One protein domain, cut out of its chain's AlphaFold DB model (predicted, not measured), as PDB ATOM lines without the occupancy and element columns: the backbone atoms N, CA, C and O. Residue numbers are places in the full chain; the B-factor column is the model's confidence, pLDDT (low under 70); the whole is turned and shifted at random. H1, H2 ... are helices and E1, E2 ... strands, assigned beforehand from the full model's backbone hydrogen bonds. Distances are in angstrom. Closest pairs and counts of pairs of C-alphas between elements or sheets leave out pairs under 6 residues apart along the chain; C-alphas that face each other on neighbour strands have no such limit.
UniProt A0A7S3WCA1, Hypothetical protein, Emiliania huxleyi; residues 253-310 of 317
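Overview. This is residues 253 to 310 of the 317 residues of the protein "Hypothetical protein" of Emiliania huxleyi (UniProt A0A7S3WCA1). A long, narrow ribbon of three antiparallel strands, strongly twisted, has one helix, H1, packed over one face of the half that E1 and E2 make; the other half, the hairpin of E2 and E3, runs on past the helix and makes much of the length. The long strand E2 is in the middle, E1 beside its first part and E3 beside its last part. The printed part has 58 residues, with three named strands and then one named helix, in the order E1, E2, E3, H1; the sheet's order is E1, E2, E3, antiparallel throughout, and the class is mixed, helices and strands. The whole is loose, with a radius of gyration of the C-alphas of 13.9 A, and its C-alphas span 45 by 22 by 15 A, only just a rod.

Along the chain. E1, residues 253 to 260, begins at C-alpha 253 (107.430, -14.112, 9.264) and is 22.8 A long from first to last C-alpha. E2, residues 263 to 277, is the longest strand, 40.2 A, and bends by 54 degrees at residue 267; its C-alpha 277 is at (112.217, -27.052, -4.491). E3, residues 280 to 290, is 26.5 A long. H1, residues 297 to 308, is 16.6 A long and ends at C-alpha 308 (106.269, 1.331, 11.293).

Arrangement. E1, E2 and E3 form a meander, each strand the antiparallel neighbour of the one before. E1 and E2 are a hairpin, their directions at 159 degrees; N 254 and O 270 are within hydrogen-bond range at 2.9 A, as are N 260 and O 263 at 2.9 A. E2 and E3 are a second hairpin, at 140 degrees, with N 273 and O 286 at 2.9 A and N 277 and O 280 at 3.1 A. The edge strands are E1 and E3. The sheet is only just strongly twisted, its C-alphas up to 4.1 A off the best plane. H1 is on one face of the sheet at a height of 7.6 A, in two layers, a helix on one face of a sheet. It lies over E1, slantwise to the strands at 53 degrees to E1 on the local plane; 5 of its C-alphas fall on E1 and 2 on E2, only just short of lying over E2 too. The closest C-alphas of E1 and H1 are those of Val 255 and Ala 304, 6.6 A apart; those of E2 and H1 are His 264 and Leu 305, 6.3 A apart. In H1, every O i to N i+4 pair is within hydrogen-bond range.

Size, cuts and confidence. The two C-alphas farthest apart are those of Ala 261 and Asn 278, at 45.7 A. The printed part has no cut. The links E1 to E2 and E2 to E3 are tight, and E3 to H1 is short. The mean pLDDT of the printed part is 90.8, and residue 310 is under 70.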
ATOM      1  N   TRP A 253     108.657 -14.536   8.604       94.31
ATOM      2  CA  TRP A 253     107.430 -14.112   9.264       94.31
ATOM      3  C   TRP A 253     106.841 -12.884   8.569       94.31
ATOM      4  O   TRP A 253     107.581 -11.998   8.138       94.31
ATOM      5  N   VAL A 254     105.511 -12.806   8.510       95.44
ATOM      6  CA  VAL A 254     104.766 -11.628   8.044       95.44
ATOM      7  C   VAL A 254     103.943 -11.074   9.197       95.44
ATOM      8  O   VAL A 254     103.192 -11.805   9.839       95.44
ATOM      9  N   VAL A 255     104.092  -9.775   9.460       95.94
ATOM     10  CA  VAL A 255     103.335  -9.059  10.491       95.94
ATOM     11  C   VAL A 255     102.414  -8.058   9.810       95.94
ATOM     12  O   VAL A 255     102.860  -6.999   9.364       95.94
ATOM     13  N   ASP A 256     101.126  -8.372   9.769       95.94
ATOM     14  CA  ASP A 256     100.121  -7.447   9.263       95.94
ATOM     15  C   ASP A 256      99.764  -6.452  10.363       95.94
ATOM     16  O   ASP A 256      99.471  -6.828  11.506       95.94
ATOM     17  N   THR A 257      99.778  -5.163  10.029       94.88
ATOM     18  CA  THR A 257      99.505  -4.092  10.992       94.88
ATOM     19  C   THR A 257      98.481  -3.098  10.466       94.88
ATOM     20  O   THR A 257      98.375  -2.843   9.269       94.88
ATOM     21  N   VAL A 258      97.735  -2.498  11.391       93.69
ATOM     22  CA  VAL A 258      96.885  -1.334  11.135       93.69
ATOM     23  C   VAL A 258      97.373  -0.190  12.004       93.69
ATOM     24  O   VAL A 258      97.634  -0.364  13.195       93.69
ATOM     25  N   SER A 259      97.489   0.990  11.398       91.44
ATOM     26  CA  SER A 259      98.009   2.187  12.055       91.44
ATOM     27  C   SER A 259      97.020   3.343  11.953       91.44
ATOM     28  O   SER A 259      96.483   3.611  10.877       91.44
ATOM     29  N   ARG A 260      96.791   4.061  13.055       90.25
ATOM     30  CA  ARG A 260      95.953   5.268  13.085       90.25
ATOM     31  C   ARG A 260      96.492   6.251  14.115       90.25
ATOM     32  O   ARG A 260      96.648   5.900  15.272       90.25
ATOM     33  N   ALA A 261      96.739   7.494  13.697       86.94
ATOM     34  CA  ALA A 261      97.189   8.579  14.581       86.94
ATOM     35  C   ALA A 261      98.459   8.257  15.410       86.94
ATOM     36  O   ALA A 261      98.650   8.780  16.504       86.94
ATOM     37  N   GLY A 262      99.353   7.422  14.867       86.38
ATOM     38  CA  GLY A 262     100.578   6.979  15.543       86.38
ATOM     39  C   GLY A 262     100.393   5.794  16.492       86.38
ATOM     40  O   GLY A 262     101.372   5.329  17.061       86.38
ATOM     41  N   GLU A 263      99.173   5.281  16.645       90.44
ATOM     42  CA  GLU A 263      98.933   3.998  17.300       90.44
ATOM     43  C   GLU A 263      98.997   2.876  16.268       90.44
ATOM     44  O   GLU A 263      98.374   2.966  15.205       90.44
ATOM     45  N   HIS A 264      99.720   1.808  16.599       92.44
ATOM     46  CA  HIS A 264      99.922   0.657  15.729       92.44
ATOM     47  C   HIS A 264      99.408  -0.615  16.406       92.44
ATOM     48  O   HIS A 264      99.649  -0.836  17.594       92.44
ATOM     49  N   LYS A 265      98.704  -1.461  15.651       93.44
ATOM     50  CA  LYS A 265      98.194  -2.753  16.126       93.44
ATOM     51  C   LYS A 265      98.558  -3.845  15.135       93.44
ATOM     52  O   LYS A 265      98.311  -3.686  13.943       93.44
ATOM     53  N   CYS A 266      99.107  -4.950  15.629       95.19
ATOM     54  CA  CYS A 266      99.227  -6.173  14.841       95.19
ATOM     55  C   CYS A 266      97.845  -6.822  14.715       95.19
ATOM     56  O   CYS A 266      97.150  -6.991  15.718       95.19
ATOM     57  N   VAL A 267      97.442  -7.138  13.486       95.56
ATOM     58  CA  VAL A 267      96.140  -7.747  13.173       95.56
ATOM     59  C   VAL A 267      96.261  -9.210  12.765       95.56
ATOM     60  O   VAL A 267      95.332  -9.974  13.010       95.56
ATOM     61  N   ALA A 268      97.400  -9.608  12.199       96.25
ATOM     62  CA  ALA A 268      97.719 -10.999  11.923       96.25
ATOM     63  C   ALA A 268      99.235 -11.208  11.947       96.25
ATOM     64  O   ALA A 268     100.012 -10.309  11.609       96.25
ATOM     65  N   LEU A 269      99.636 -12.406  12.354       96.62
ATOM     66  CA  LEU A 269     101.017 -12.852  12.347       96.62
ATOM     67  C   LEU A 269     101.083 -14.191  11.619       96.62
ATOM     68  O   LEU A 269     100.415 -15.144  12.017       96.62
ATOM     69  N   TRP A 270     101.896 -14.260  10.572       96.50
ATOM     70  CA  TRP A 270     102.040 -15.450   9.743       96.50
ATOM     71  C   TRP A 270     103.463 -15.968   9.800       96.50
ATOM     72  O   TRP A 270     104.412 -15.192   9.684       96.50
ATOM     73  N   ARG A 271     103.604 -17.283   9.930       95.12
ATOM     74  CA  ARG A 271     104.871 -17.986   9.759       95.12
ATOM     75  C   ARG A 271     104.890 -18.637   8.387       95.12
ATOM     76  O   ARG A 271     103.982 -19.399   8.057       95.12
ATOM     77  N   TYR A 272     105.924 -18.345   7.615       94.69
ATOM     78  CA  TYR A 272     106.115 -18.893   6.281       94.69
ATOM     79  C   TYR A 272     107.143 -20.016   6.307       94.69
ATOM     80  O   TYR A 272     108.262 -19.867   6.804       94.69
ATOM     81  N   GLY A 273     106.765 -21.146   5.720       92.94
ATOM     82  CA  GLY A 273     107.670 -22.243   5.435       92.94
ATOM     83  C   GLY A 273     108.206 -22.124   4.025       92.94
ATOM     84  O   GLY A 273     107.571 -22.625   3.102       92.94
ATOM     85  N   LYS A 274     109.377 -21.508   3.845       90.44
ATOM     86  CA  LYS A 274     110.020 -21.403   2.529       90.44
ATOM     87  C   LYS A 274     111.288 -22.229   2.418       90.44
ATOM     88  O   LYS A 274     112.011 -22.420   3.390       90.44
ATOM     89  N   GLY A 275     111.580 -22.672   1.203       87.94
ATOM     90  CA  GLY A 275     112.847 -23.311   0.882       87.94
ATOM     91  C   GLY A 275     113.013 -23.582  -0.603       87.94
ATOM     92  O   GLY A 275     112.242 -23.105  -1.435       87.94
ATOM     93  N   GLU A 276     114.041 -24.355  -0.935       89.50
ATOM     94  CA  GLU A 276     114.335 -24.712  -2.317       89.50
ATOM     95  C   GLU A 276     113.532 -25.949  -2.735       89.50
ATOM     96  O   GLU A 276     113.530 -26.967  -2.041       89.50
ATOM     97  N   ALA A 277     112.861 -25.888  -3.886       91.56
ATOM     98  CA  ALA A 277     112.217 -27.052  -4.491       91.56
ATOM     99  C   ALA A 277     112.165 -26.917  -6.015       91.56
ATOM    100  O   ALA A 277     111.980 -25.826  -6.552       91.56
ATOM    101  N   ASN A 278     112.327 -28.037  -6.728       90.62
ATOM    102  CA  ASN A 278     112.265 -28.104  -8.195       90.62
ATOM    103  C   ASN A 278     113.178 -27.089  -8.918       90.62
ATOM    104  O   ASN A 278     112.824 -26.568  -9.974       90.62
ATOM    105  N   GLY A 279     114.348 -26.793  -8.343       85.00
ATOM    106  CA  GLY A 279     115.308 -25.833  -8.900       85.00
ATOM    107  C   GLY A 279     114.950 -24.356  -8.683       85.00
ATOM    108  O   GLY A 279     115.669 -23.492  -9.175       85.00
ATOM    109  N   ALA A 280     113.873 -24.053  -7.950       86.38
ATOM    110  CA  ALA A 280     113.529 -22.698  -7.534       86.38
ATOM    111  C   ALA A 280     114.006 -22.440  -6.088       86.38
ATOM    112  O   ALA A 280     113.737 -23.269  -5.216       86.38
ATOM    113  N   PRO A 281     114.671 -21.300  -5.809       83.94
ATOM    114  CA  PRO A 281     115.279 -21.037  -4.502       83.94
ATOM    115  C   PRO A 281     114.295 -20.580  -3.410       83.94
ATOM    116  O   PRO A 281     114.627 -20.625  -2.229       83.94
ATOM    117  N   PHE A 282     113.100 -20.111  -3.787       86.69
ATOM    118  CA  PHE A 282     112.131 -19.499  -2.868       86.69
ATOM    119  C   PHE A 282     110.722 -20.070  -3.086       86.69
ATOM    120  O   PHE A 282     109.821 -19.376  -3.555       86.69
ATOM    121  N   VAL A 283     110.531 -21.353  -2.785       89.31
ATOM    122  CA  VAL A 283     109.227 -22.025  -2.854       89.31
ATOM    123  C   VAL A 283     108.531 -21.927  -1.505       89.31
ATOM    124  O   VAL A 283     109.127 -22.245  -0.479       89.31
ATOM    125  N   ASN A 284     107.270 -21.492  -1.520       90.75
ATOM    126  CA  ASN A 284     106.428 -21.477  -0.332       90.75
ATOM    127  C   ASN A 284     105.748 -22.837  -0.144       90.75
ATOM    128  O   ASN A 284     105.016 -23.287  -1.025       90.75
ATOM    129  N   PHE A 285     106.005 -23.486   0.986       93.19
ATOM    130  CA  PHE A 285     105.419 -24.774   1.347       93.19
ATOM    131  C   PHE A 285     104.165 -24.616   2.202       93.19
ATOM    132  O   PHE A 285     103.236 -25.409   2.058       93.19
ATOM    133  N   TYR A 286     104.138 -23.622   3.092       93.75
ATOM    134  CA  TYR A 286     102.994 -23.353   3.957       93.75
ATOM    135  C   TYR A 286     102.994 -21.914   4.474       93.75
ATOM    136  O   TYR A 286     104.055 -21.333   4.703       93.75
ATOM    137  N   ASP A 287     101.788 -21.431   4.767       95.31
ATOM    138  CA  ASP A 287     101.528 -20.218   5.540       95.31
ATOM    139  C   ASP A 287     100.717 -20.618   6.777       95.31
ATOM    140  O   ASP A 287      99.637 -21.200   6.664       95.31
ATOM    141  N   GLU A 288     101.244 -20.344   7.966       95.69
ATOM    142  CA  GLU A 288     100.611 -20.701   9.237       95.69
ATOM    143  C   GLU A 288     100.218 -19.431   9.999       95.69
ATOM    144  O   GLU A 288     101.075 -18.601  10.301       95.69
ATOM    145  N   LEU A 289      98.931 -19.281  10.337       96.12
ATOM    146  CA  LEU A 289      98.459 -18.193  11.197       96.12
ATOM    147  C   LEU A 289      98.858 -18.466  12.650       96.12
ATOM    148  O   LEU A 289      98.588 -19.540  13.191       96.12
ATOM    149  N   ARG A 290      99.461 -17.472  13.299       95.31
ATOM    150  CA  ARG A 290     100.005 -17.572  14.653       95.31
ATOM    151  C   ARG A 290      99.379 -16.528  15.585       95.31
ATOM    152  O   ARG A 290      98.958 -15.465  15.123       95.31
ATOM    153  N   PRO A 291      99.302 -16.795  16.902       91.44
ATOM    154  CA  PRO A 291      98.848 -15.800  17.870       91.44
ATOM    155  C   PRO A 291      99.781 -14.584  17.912       91.44
ATOM    156  O   PRO A 291     100.995 -14.734  17.941       91.44
ATOM    157  N   CYS A 292      99.228 -13.376  18.018       88.50
ATOM    158  CA  CYS A 292     100.033 -12.149  18.095       88.50
ATOM    159  C   CYS A 292     100.663 -11.885  19.483       88.50
ATOM    160  O   CYS A 292     101.383 -10.901  19.632       88.50
ATOM    161  N   ALA A 293     100.365 -12.707  20.500       81.94
ATOM    162  CA  ALA A 293     100.696 -12.466  21.916       81.94
ATOM    163  C   ALA A 293     101.424 -13.652  22.595       81.94
ATOM    164  O   ALA A 293     101.103 -14.026  23.720       81.94
ATOM    165  N   GLY A 294     102.361 -14.291  21.888       81.06
ATOM    166  CA  GLY A 294     103.277 -15.295  22.450       81.06
ATOM    167  C   GLY A 294     104.667 -14.715  22.741       81.06
ATOM    168  O   GLY A 294     105.043 -13.695  22.177       81.06
ATOM    169  N   GLU A 295     105.463 -15.357  23.599       76.94
ATOM    170  CA  GLU A 295     106.767 -14.821  24.043       76.94
ATOM    171  C   GLU A 295     107.779 -14.618  22.888       76.94
ATOM    172  O   GLU A 295     108.601 -13.694  22.911       76.94
ATOM    173  N   GLY A 296     107.723 -15.465  21.851       82.00
ATOM    174  CA  GLY A 296     108.514 -15.306  20.623       82.00
ATOM    175  C   GLY A 296     107.889 -14.303  19.655       82.00
ATOM    176  O   GLY A 296     108.571 -13.418  19.134       82.00
ATOM    177  N   GLU A 297     106.578 -14.414  19.470       89.81
ATOM    178  CA  GLU A 297     105.756 -13.603  18.580       89.81
ATOM    179  C   GLU A 297     105.752 -12.115  18.976       89.81
ATOM    180  O   GLU A 297     105.858 -11.242  18.116       89.81
ATOM    181  N   GLU A 298     105.757 -11.801  20.272       91.25
ATOM    182  CA  GLU A 298     105.812 -10.433  20.792       91.25
ATOM    183  C   GLU A 298     107.066  -9.680  20.345       91.25
ATOM    184  O   GLU A 298     107.012  -8.471  20.105       91.25
ATOM    185  N   ARG A 299     108.209 -10.366  20.206       92.44
ATOM    186  CA  ARG A 299     109.441  -9.728  19.717       92.44
ATOM    187  C   ARG A 299     109.327  -9.355  18.242       92.44
ATOM    188  O   ARG A 299     109.756  -8.265  17.869       92.44
ATOM    189  N   LEU A 300     108.727 -10.228  17.431       94.00
ATOM    190  CA  LEU A 300     108.474  -9.981  16.008       94.00
ATOM    191  C   LEU A 300     107.501  -8.817  15.826       94.00
ATOM    192  O   LEU A 300     107.773  -7.888  15.065       94.00
ATOM    193  N   VAL A 301     106.407  -8.828  16.591       94.50
ATOM    194  CA  VAL A 301     105.424  -7.744  16.601       94.50
ATOM    195  C   VAL A 301     106.093  -6.436  17.011       94.50
ATOM    196  O   VAL A 301     105.998  -5.457  16.280       94.50
ATOM    197  N   ARG A 302     106.845  -6.411  18.118       94.00
ATOM    198  CA  ARG A 302     107.549  -5.205  18.582       94.00
ATOM    199  C   ARG A 302     108.499  -4.647  17.524       94.00
ATOM    200  O   ARG A 302     108.496  -3.439  17.300       94.00
ATOM    201  N   TYR A 303     109.271  -5.507  16.862       94.69
ATOM    202  CA  TYR A 303     110.150  -5.104  15.767       94.69
ATOM    203  C   TYR A 303     109.358  -4.470  14.610       94.69
ATOM    204  O   TYR A 303     109.701  -3.381  14.152       94.69
ATOM    205  N   ALA A 304     108.266  -5.102  14.169       94.62
ATOM    206  CA  ALA A 304     107.435  -4.598  13.073       94.62
ATOM    207  C   ALA A 304     106.732  -3.270  13.411       94.62
ATOM    208  O   ALA A 304     106.647  -2.373  12.568       94.62
ATOM    209  N   LEU A 305     106.258  -3.114  14.653       93.69
ATOM    210  CA  LEU A 305     105.666  -1.860  15.117       93.69
ATOM    211  C   LEU A 305     106.718  -0.746  15.187       93.69
ATOM    212  O   LEU A 305     106.438   0.367  14.752       93.69
ATOM    213  N   ALA A 306     107.935  -1.047  15.651       93.00
ATOM    214  CA  ALA A 306     109.040  -0.090  15.650       93.00
ATOM    215  C   ALA A 306     109.412   0.344  14.221       93.00
ATOM    216  O   ALA A 306     109.537   1.538  13.961       93.00
ATOM    217  N   ALA A 307     109.479  -0.595  13.271       91.94
ATOM    218  CA  ALA A 307     109.726  -0.303  11.856       91.94
ATOM    219  C   ALA A 307     108.636   0.579  11.212       91.94
ATOM    220  O   ALA A 307     108.900   1.290  10.243       91.94
ATOM    221  N   SER A 308     107.414   0.532  11.750       86.88
ATOM    222  CA  SER A 308     106.269   1.331  11.293       86.88
ATOM    223  C   SER A 308     106.140   2.676  12.016       86.88
ATOM    224  O   SER A 308     105.374   3.543  11.583       86.88
ATOM    225  N   SER A 309     106.866   2.847  13.121       80.62
ATOM    226  CA  SER A 309     106.819   4.041  13.955       80.62
ATOM    227  C   SER A 309     107.692   5.157  13.382       80.62
ATOM    228  O   SER A 309     108.683   4.926  12.692       80.62
ATOM    229  N   ARG A 310     107.312   6.402  13.668       66.62
ATOM    230  CA  ARG A 310     108.211   7.545  13.507       66.62
ATOM    231  C   ARG A 310     108.803   7.871  14.861       66.62
ATOM    232  O   ARG A 310     108.039   8.084  15.801       66.62
TER     233      ARG A 310